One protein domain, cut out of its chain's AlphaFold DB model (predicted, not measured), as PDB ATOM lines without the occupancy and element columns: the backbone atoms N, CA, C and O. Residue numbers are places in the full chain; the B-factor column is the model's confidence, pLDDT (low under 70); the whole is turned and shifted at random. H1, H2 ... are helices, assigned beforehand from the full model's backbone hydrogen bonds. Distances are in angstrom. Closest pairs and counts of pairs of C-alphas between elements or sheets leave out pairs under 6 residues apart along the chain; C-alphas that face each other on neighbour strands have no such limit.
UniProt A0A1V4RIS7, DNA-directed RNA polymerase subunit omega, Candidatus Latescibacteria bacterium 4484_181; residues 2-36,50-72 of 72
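What this domain is: This is residues 2 to 36 and 50 to 72 of the 72 residues of the protein "DNA-directed RNA polymerase subunit omega" of Candidatus Latescibacteria bacterium 4484_181 (UniProt A0A1V4RIS7). One long helix, H2, is crossed steeply by a shorter helix, H3, which packs on residues 19 to 27 of H2, while a one-turn helix, H1, sits near the first residue of H2 and the last residue of H3. Beyond H3 the printed part has no named element, and its last residues, 67 to 72, stick out as a free tail that makes much of the longest span. There are 58 printed residues with three named helices, in the order H1, H2, H3, and no named strand; the class is all helix. The whole is only just compact, close to loose, with a radius of gyration of the C-alphas of 12.0 A, and its outline is flat, spanning 39 by 32 by 16 A.

Where its parts are: The printed part begins at Ala 2, whose C-alpha is at (4.293, -34.178, -33.019). H1 is residues 6 to 10, with C-alpha 6 at (-4.067, -39.570, -25.265). H2 is residues 16 to 34 and runs 26.6 A from its first to its last C-alpha, from (-3.075, -40.473, -16.998) to (22.221, -35.834, -23.921). H3 is residues 50 to 58, 12.5 A from first to last C-alpha. Residues 59 to 72 follow, with C-alpha 72 at (11.292, -49.593, 4.236).

How they stand to each other: H1 and H2 touch only at the corner by their tight link of 5 residues, and only just, with 3 pairs of C-alphas within 8 A. H2 touches H1 with residues 16 to 19 alone, and the closest C-alphas of the two are those of Glu 10 and Pro 16, 7.1 A apart. H1 and H3 only just touch, also with 3 pairs within 8 A; their closest C-alphas, of Leu 9 and Ala 58, are 5.1 A apart. H2 touches H3 with residues 19 to 27 alone, in 12 pairs of C-alphas within 8 A. The closest C-alphas of these two helices are those of Ala 27 and Ala 50, 4.8 A apart. H2 and H3 run opposite ways at a steep tilt of 55 degrees. In H1, H2 and H3 every pair of O i and N i+4 is within hydrogen-bond range.

The domain as a whole: The two C-alphas farthest apart are those of Ala 2 and Lys 72, at 40.9 A. Residues 37 to 49 are cut out and not printed, and across this cut C-alphas 36 and 50 are 14.5 A apart; the link from H2 to H3 is the link across the cut. Residues 67 to 72 stand free. The mean pLDDT of the printed part is 75.2, and 16 residues are under 70: residue 2, residues 12 to 13, residues 32 to 36 and residues 65 to 72.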
ATOM      1  N   ALA A   2       4.768 -32.794 -33.041       65.25
ATOM      2  CA  ALA A   2       4.293 -34.178 -33.019       65.25
ATOM      3  C   ALA A   2       3.058 -34.270 -32.108       65.25
ATOM      4  O   ALA A   2       3.108 -33.806 -30.971       65.25
ATOM      5  N   VAL A   3       1.958 -34.829 -32.616       73.94
ATOM      6  CA  VAL A   3       0.718 -35.029 -31.853       73.94
ATOM      7  C   VAL A   3       0.633 -36.500 -31.472       73.94
ATOM      8  O   VAL A   3       0.660 -37.367 -32.344       73.94
ATOM      9  N   ILE A   4       0.558 -36.775 -30.172       78.38
ATOM     10  CA  ILE A   4       0.394 -38.122 -29.625       78.38
ATOM     11  C   ILE A   4      -1.002 -38.158 -28.994       78.38
ATOM     12  O   ILE A   4      -1.227 -37.415 -28.038       78.38
ATOM     13  N   PRO A   5      -1.946 -38.945 -29.543       82.19
ATOM     14  CA  PRO A   5      -3.290 -39.069 -28.988       82.19
ATOM     15  C   PRO A   5      -3.230 -39.653 -27.576       82.19
ATOM     16  O   PRO A   5      -2.472 -40.596 -27.331       82.19
ATOM     17  N   VAL A   6      -4.025 -39.104 -26.660       79.38
ATOM     18  CA  VAL A   6      -4.067 -39.570 -25.265       79.38
ATOM     19  C   VAL A   6      -4.623 -40.991 -25.196       79.38
ATOM     20  O   VAL A   6      -4.127 -41.797 -24.416       79.38
ATOM     21  N   GLU A   7      -5.545 -41.339 -26.092       82.62
ATOM     22  CA  GLU A   7      -6.166 -42.661 -26.177       82.62
ATOM     23  C   GLU A   7      -5.116 -43.770 -26.354       82.62
ATOM     24  O   GLU A   7      -5.198 -44.815 -25.717       82.62
ATOM     25  N   LYS A   8      -4.058 -43.514 -27.140       81.25
ATOM     26  CA  LYS A   8      -2.950 -44.468 -27.328       81.25
ATOM     27  C   LYS A   8      -2.112 -44.679 -26.073       81.25
ATOM     28  O   LYS A   8      -1.481 -45.716 -25.914       81.25
ATOM     29  N   LEU A   9      -2.049 -43.679 -25.200       77.81
ATOM     30  CA  LEU A   9      -1.343 -43.794 -23.929       77.81
ATOM     31  C   LEU A   9      -2.204 -44.559 -22.914       77.81
ATOM     32  O   LEU A   9      -1.671 -45.334 -22.120       77.81
ATOM     33  N   GLU A  10      -3.525 -44.400 -22.983       77.25
ATOM     34  CA  GLU A  10      -4.500 -45.118 -22.155       77.25
ATOM     35  C   GLU A  10      -4.623 -46.606 -22.524       77.25
ATOM     36  O   GLU A  10      -4.916 -47.418 -21.648       77.25
ATOM     37  N   GLU A  11      -4.296 -47.000 -23.763       79.00
ATOM     38  CA  GLU A  11      -4.181 -48.416 -24.171       79.00
ATOM     39  C   GLU A  11      -3.198 -49.216 -23.296       79.00
ATOM     40  O   GLU A  11      -3.321 -50.434 -23.168       79.00
ATOM     41  N   SER A  12      -2.248 -48.544 -22.634       69.81
ATOM     42  CA  SER A  12      -1.342 -49.177 -21.668       69.81
ATOM     43  C   SER A  12      -2.031 -49.655 -20.379       69.81
ATOM     44  O   SER A  12      -1.415 -50.375 -19.591       69.81
ATOM     45  N   GLY A  13      -3.287 -49.255 -20.138       67.88
ATOM     46  CA  GLY A  13      -4.043 -49.547 -18.918       67.88
ATOM     47  C   GLY A  13      -3.603 -48.741 -17.690       67.88
ATOM     48  O   GLY A  13      -4.111 -48.977 -16.595       67.88
ATOM     49  N   ALA A  14      -2.660 -47.807 -17.851       70.81
ATOM     50  CA  ALA A  14      -2.173 -46.935 -16.787       70.81
ATOM     51  C   ALA A  14      -3.029 -45.668 -16.651       70.81
ATOM     52  O   ALA A  14      -3.566 -45.149 -17.629       70.81
ATOM     53  N   ASN A  15      -3.118 -45.126 -15.435       83.00
ATOM     54  CA  ASN A  15      -3.811 -43.861 -15.196       83.00
ATOM     55  C   ASN A  15      -3.037 -42.689 -15.853       83.00
ATOM     56  O   ASN A  15      -1.804 -42.667 -15.755       83.00
ATOM     57  N   PRO A  16      -3.704 -41.682 -16.455       82.19
ATOM     58  CA  PRO A  16      -3.075 -40.473 -16.998       82.19
ATOM     59  C   PRO A  16      -1.962 -39.858 -16.132       82.19
ATOM     60  O   PRO A  16      -0.925 -39.446 -16.649       82.19
ATOM     61  N   TYR A  17      -2.120 -39.834 -14.807       84.75
ATOM     62  CA  TYR A  17      -1.084 -39.310 -13.906       84.75
ATOM     63  C   TYR A  17       0.191 -40.165 -13.887       84.75
ATOM     64  O   TYR A  17       1.300 -39.632 -13.835       84.75
ATOM     65  N   GLU A  18       0.057 -41.489 -13.952       83.00
ATOM     66  CA  GLU A  18       1.199 -42.406 -13.999       83.00
ATOM     67  C   GLU A  18       1.946 -42.287 -15.324       83.00
ATOM     68  O   GLU A  18       3.176 -42.289 -15.333       83.00
ATOM     69  N   ILE A  19       1.208 -42.099 -16.421       84.69
ATOM     70  CA  ILE A  19       1.754 -41.825 -17.755       84.69
ATOM     71  C   ILE A  19       2.606 -40.553 -17.724       84.69
ATOM     72  O   ILE A  19       3.749 -40.567 -18.179       84.69
ATOM     73  N   VAL A  20       2.101 -39.471 -17.124       85.75
ATOM     74  CA  VAL A  20       2.845 -38.206 -16.990       85.75
ATOM     75  C   VAL A  20       4.118 -38.393 -16.164       85.75
ATOM     76  O   VAL A  20       5.189 -37.934 -16.565       85.75
ATOM     77  N   ILE A  21       4.039 -39.095 -15.032       86.19
ATOM     78  CA  ILE A  21       5.204 -39.343 -14.171       86.19
ATOM     79  C   ILE A  21       6.243 -40.212 -14.891       86.19
ATOM     80  O   ILE A  21       7.440 -39.921 -14.825       86.19
ATOM     81  N   ALA A  22       5.812 -41.265 -15.587       84.69
ATOM     82  CA  ALA A  22       6.691 -42.140 -16.358       84.69
ATOM     83  C   ALA A  22       7.373 -41.376 -17.502       84.69
ATOM     84  O   ALA A  22       8.593 -41.467 -17.659       84.69
ATOM     85  N   ALA A  23       6.614 -40.557 -18.237       86.12
ATOM     86  CA  ALA A  23       7.133 -39.712 -19.306       86.12
ATOM     87  C   ALA A  23       8.157 -38.702 -18.776       86.12
ATOM     88  O   ALA A  23       9.227 -38.558 -19.358       86.12
ATOM     89  N   ALA A  24       7.878 -38.046 -17.646       85.75
ATOM     90  CA  ALA A  24       8.781 -37.071 -17.037       85.75
ATOM     91  C   ALA A  24      10.091 -37.713 -16.555       85.75
ATOM     92  O   ALA A  24      11.173 -37.196 -16.832       85.75
ATOM     93  N   LYS A  25      10.011 -38.872 -15.885       86.19
ATOM     94  CA  LYS A  25      11.198 -39.644 -15.479       86.19
ATOM     95  C   LYS A  25      12.042 -40.028 -16.691       86.19
ATOM     96  O   LYS A  25      13.259 -39.862 -16.666       86.19
ATOM     97  N   ARG A  26      11.401 -40.499 -17.763       86.00
ATOM     98  CA  ARG A  26      12.091 -40.891 -18.992       86.00
ATOM     99  C   ARG A  26      12.710 -39.698 -19.714       86.00
ATOM    100  O   ARG A  26      13.860 -39.780 -20.127       86.00
ATOM    101  N   ALA A  27      11.985 -38.591 -19.823       86.88
ATOM    102  CA  ALA A  27      12.478 -37.359 -20.425       86.88
ATOM    103  C   ALA A  27      13.702 -36.820 -19.676       86.88
ATOM    104  O   ALA A  27      14.658 -36.388 -20.313       86.88
ATOM    105  N   LYS A  28      13.704 -36.908 -18.338       84.81
ATOM    106  CA  LYS A  28      14.863 -36.555 -17.516       84.81
ATOM    107  C   LYS A  28      16.070 -37.441 -17.833       84.81
ATOM    108  O   LYS A  28      17.133 -36.899 -18.093       84.81
ATOM    109  N   MET A  29      15.898 -38.765 -17.898       83.25
ATOM    110  CA  MET A  29      16.989 -39.680 -18.277       83.25
ATOM    111  C   MET A  29      17.529 -39.377 -19.676       83.25
ATOM    112  O   MET A  29      18.735 -39.399 -19.882       83.25
ATOM    113  N   LEU A  30      16.644 -39.096 -20.637       81.56
ATOM    114  CA  LEU A  30      17.028 -38.728 -22.000       81.56
ATOM    115  C   LEU A  30      17.792 -37.396 -22.039       81.56
ATOM    116  O   LEU A  30      18.752 -37.283 -22.793       81.56
ATOM    117  N   GLY A  31      17.392 -36.417 -21.225       76.81
ATOM    118  CA  GLY A  31      18.111 -35.151 -21.063       76.81
ATOM    119  C   GLY A  31      19.479 -35.337 -20.406       76.81
ATOM    120  O   GLY A  31      20.473 -34.868 -20.935       76.81
ATOM    121  N   GLU A  32      19.564 -36.100 -19.315       65.94
ATOM    122  CA  GLU A  32      20.834 -36.418 -18.643       65.94
ATOM    123  C   GLU A  32      21.805 -37.181 -19.565       65.94
ATOM    124  O   GLU A  32      23.004 -36.922 -19.538       65.94
ATOM    125  N   LEU A  33      21.297 -38.076 -20.422       61.50
ATOM    126  CA  LEU A  33      22.085 -38.788 -21.439       61.50
ATOM    127  C   LEU A  33      22.578 -37.885 -22.577       61.50
ATOM    128  O   LEU A  33      23.595 -38.202 -23.191       61.50
ATOM    129  N   LYS A  34      21.856 -36.800 -22.878       60.94
ATOM    130  CA  LYS A  34      22.221 -35.834 -23.921       60.94
ATOM    131  C   LYS A  34      23.137 -34.707 -23.416       60.94
ATOM    132  O   LYS A  34      23.682 -33.987 -24.245       60.94
ATOM    133  N   GLY A  35      23.364 -34.600 -22.104       57.56
ATOM    134  CA  GLY A  35      24.042 -33.454 -21.485       57.56
ATOM    135  C   GLY A  35      23.068 -32.309 -21.185       57.56
ATOM    136  O   GLY A  35      21.922 -32.330 -21.636       57.56
ATOM    137  N   GLU A  36      23.491 -31.337 -20.366       55.94
ATOM    138  CA  GLU A  36      22.661 -30.169 -20.026       55.94
ATOM    139  C   GLU A  36      22.104 -29.515 -21.301       55.94
ATOM    140  O   GLU A  36      22.829 -29.438 -22.296       55.94
ATOM    141  N   ALA A  50      10.852 -34.887 -23.869       82.94
ATOM    142  CA  ALA A  50       9.476 -35.140 -23.446       82.94
ATOM    143  C   ALA A  50       8.600 -35.756 -24.552       82.94
ATOM    144  O   ALA A  50       7.821 -36.666 -24.284       82.94
ATOM    145  N   ILE A  51       8.745 -35.295 -25.798       85.25
ATOM    146  CA  ILE A  51       8.007 -35.836 -26.948       85.25
ATOM    147  C   ILE A  51       8.489 -37.257 -27.242       85.25
ATOM    148  O   ILE A  51       7.673 -38.155 -27.439       85.25
ATOM    149  N   GLN A  52       9.803 -37.477 -27.205       86.69
ATOM    150  CA  GLN A  52      10.388 -38.801 -27.397       86.69
ATOM    151  C   GLN A  52       9.913 -39.794 -26.325       86.69
ATOM    152  O   GLN A  52       9.498 -40.902 -26.655       86.69
ATOM    153  N   ALA A  53       9.892 -39.388 -25.054       86.31
ATOM    154  CA  ALA A  53       9.397 -40.221 -23.960       86.31
ATOM    155  C   ALA A  53       7.919 -40.618 -24.133       86.31
ATOM    156  O   ALA A  53       7.558 -41.773 -23.912       86.31
ATOM    157  N   LEU A  54       7.064 -39.683 -24.560       86.88
ATOM    158  CA  LEU A  54       5.652 -39.969 -24.822       86.88
ATOM    159  C   LEU A  54       5.461 -40.924 -26.012       86.88
ATOM    160  O   LEU A  54       4.569 -41.768 -25.970       86.88
ATOM    161  N   LYS A  55       6.311 -40.849 -27.046       87.56
ATOM    162  CA  LYS A  55       6.291 -41.828 -28.147       87.56
ATOM    163  C   LYS A  55       6.695 -43.215 -27.676       87.56
ATOM    164  O   LYS A  55       6.019 -44.183 -27.997       87.56
ATOM    165  N   GLU A  56       7.762 -43.312 -26.885       86.44
ATOM    166  CA  GLU A  56       8.203 -44.593 -26.328       86.44
ATOM    167  C   GLU A  56       7.124 -45.234 -25.436       86.44
ATOM    168  O   GLU A  56       7.000 -46.459 -25.427       86.44
ATOM    169  N   LEU A  57       6.315 -44.430 -24.733       86.06
ATOM    170  CA  LEU A  57       5.134 -44.903 -23.997       86.06
ATOM    171  C   LEU A  57       4.035 -45.414 -24.927       86.06
ATOM    172  O   LEU A  57       3.563 -46.531 -24.742       86.06
ATOM    173  N   ALA A  58       3.653 -44.624 -25.933       84.00
ATOM    174  CA  ALA A  58       2.603 -44.997 -26.882       84.00
ATOM    175  C   ALA A  58       2.967 -46.244 -27.710       84.00
ATOM    176  O   ALA A  58       2.096 -47.002 -28.118       84.00
ATOM    177  N   GLU A  59       4.256 -46.474 -27.955       85.88
ATOM    178  CA  GLU A  59       4.768 -47.661 -28.647       85.88
ATOM    179  C   GLU A  59       4.972 -48.866 -27.707       85.88
ATOM    180  O   GLU A  59       5.413 -49.925 -28.153       85.88
ATOM    181  N   GLY A  60       4.707 -48.717 -26.403       81.38
ATOM    182  CA  GLY A  60       4.901 -49.769 -25.402       81.38
ATOM    183  C   GLY A  60       6.369 -50.135 -25.139       81.38
ATOM    184  O   GLY A  60       6.644 -51.154 -24.503       81.38
ATOM    185  N   LYS A  61       7.327 -49.319 -25.605       82.62
ATOM    186  CA  LYS A  61       8.774 -49.516 -25.388       82.62
ATOM    187  C   LYS A  61       9.171 -49.290 -23.935       82.62
ATOM    188  O   LYS A  61      10.135 -49.889 -23.458       82.62
ATOM    189  N   ILE A  62       8.428 -48.441 -23.230       79.12
ATOM    190  CA  ILE A  62       8.564 -48.245 -21.789       79.12
ATOM    191  C   ILE A  62       7.247 -48.559 -21.089       79.12
ATOM    192  O   ILE A  62       6.168 -48.232 -21.573       79.12
ATOM    193  N   LYS A  63       7.340 -49.222 -19.935       75.25
ATOM    194  CA  LYS A  63       6.174 -49.546 -19.112       75.25
ATOM    195  C   LYS A  63       5.909 -48.427 -18.115       75.25
ATOM    196  O   LYS A  63       6.824 -47.990 -17.416       75.25
ATOM    197  N   CYS A  64       4.642 -48.048 -17.977       70.81
ATOM    198  CA  CYS A  64       4.158 -47.317 -16.813       70.81
ATOM    199  C   CYS A  64       4.225 -48.244 -15.599       70.81
ATOM    200  O   CYS A  64       3.303 -49.003 -15.326       70.81
ATOM    201  N   VAL A  65       5.357 -48.235 -14.898       64.44
ATOM    202  CA  VAL A  65       5.474 -48.896 -13.600       64.44
ATOM    203  C   VAL A  65       5.666 -47.805 -12.567       64.44
ATOM    204  O   VAL A  65       6.778 -47.308 -12.365       64.44
ATOM    205  N   TYR A  66       4.584 -47.426 -11.889       57.00
ATOM    206  CA  TYR A  66       4.730 -46.779 -10.599       57.00
ATOM    207  C   TYR A  66       5.178 -47.861  -9.615       57.00
ATOM    208  O   TYR A  66       4.375 -48.544  -8.981       57.00
ATOM    209  N   LEU A  67       6.494 -48.068  -9.515       52.47
ATOM    210  CA  LEU A  67       7.045 -48.675  -8.316       52.47
ATOM    211  C   LEU A  67       6.718 -47.683  -7.204       52.47
ATOM    212  O   LEU A  67       7.416 -46.683  -7.046       52.47
ATOM    213  N   ALA A  68       5.619 -47.925  -6.489       48.25
ATOM    214  CA  ALA A  68       5.451 -47.397  -5.153       48.25
ATOM    215  C   ALA A  68       6.703 -47.858  -4.410       48.25
ATOM    216  O   ALA A  68       6.819 -49.036  -4.064       48.25
ATOM    217  N   GLU A  69       7.700 -46.978  -4.313       47.44
ATOM    218  CA  GLU A  69       8.914 -47.244  -3.565       47.44
ATOM    219  C   GLU A  69       8.441 -47.752  -2.213       47.44
ATOM    220  O   GLU A  69       7.734 -47.052  -1.481       47.44
ATOM    221  N   LYS A  70       8.740 -49.023  -1.927       43.44
ATOM    222  CA  LYS A  70       8.548 -49.566  -0.594       43.44
ATOM    223  C   LYS A  70       9.372 -48.664   0.312       43.44
ATOM    224  O   LYS A  70      10.589 -48.816   0.359       43.44
ATOM    225  N   ARG A  71       8.712 -47.727   0.999       41.53
ATOM    226  CA  ARG A  71       9.257 -47.100   2.196       41.53
ATOM    227  C   ARG A  71       9.522 -48.257   3.156       41.53
ATOM    228  O   ARG A  71       8.580 -48.824   3.706       41.53
ATOM    229  N   LYS A  72      10.774 -48.696   3.209       39.88
ATOM    230  CA  LYS A  72      11.292 -49.593   4.236       39.88
ATOM    231  C   LYS A  72      11.975 -48.743   5.286       39.88
ATOM    232  O   LYS A  72      12.637 -47.764   4.879       39.88
TER     233      LYS A  72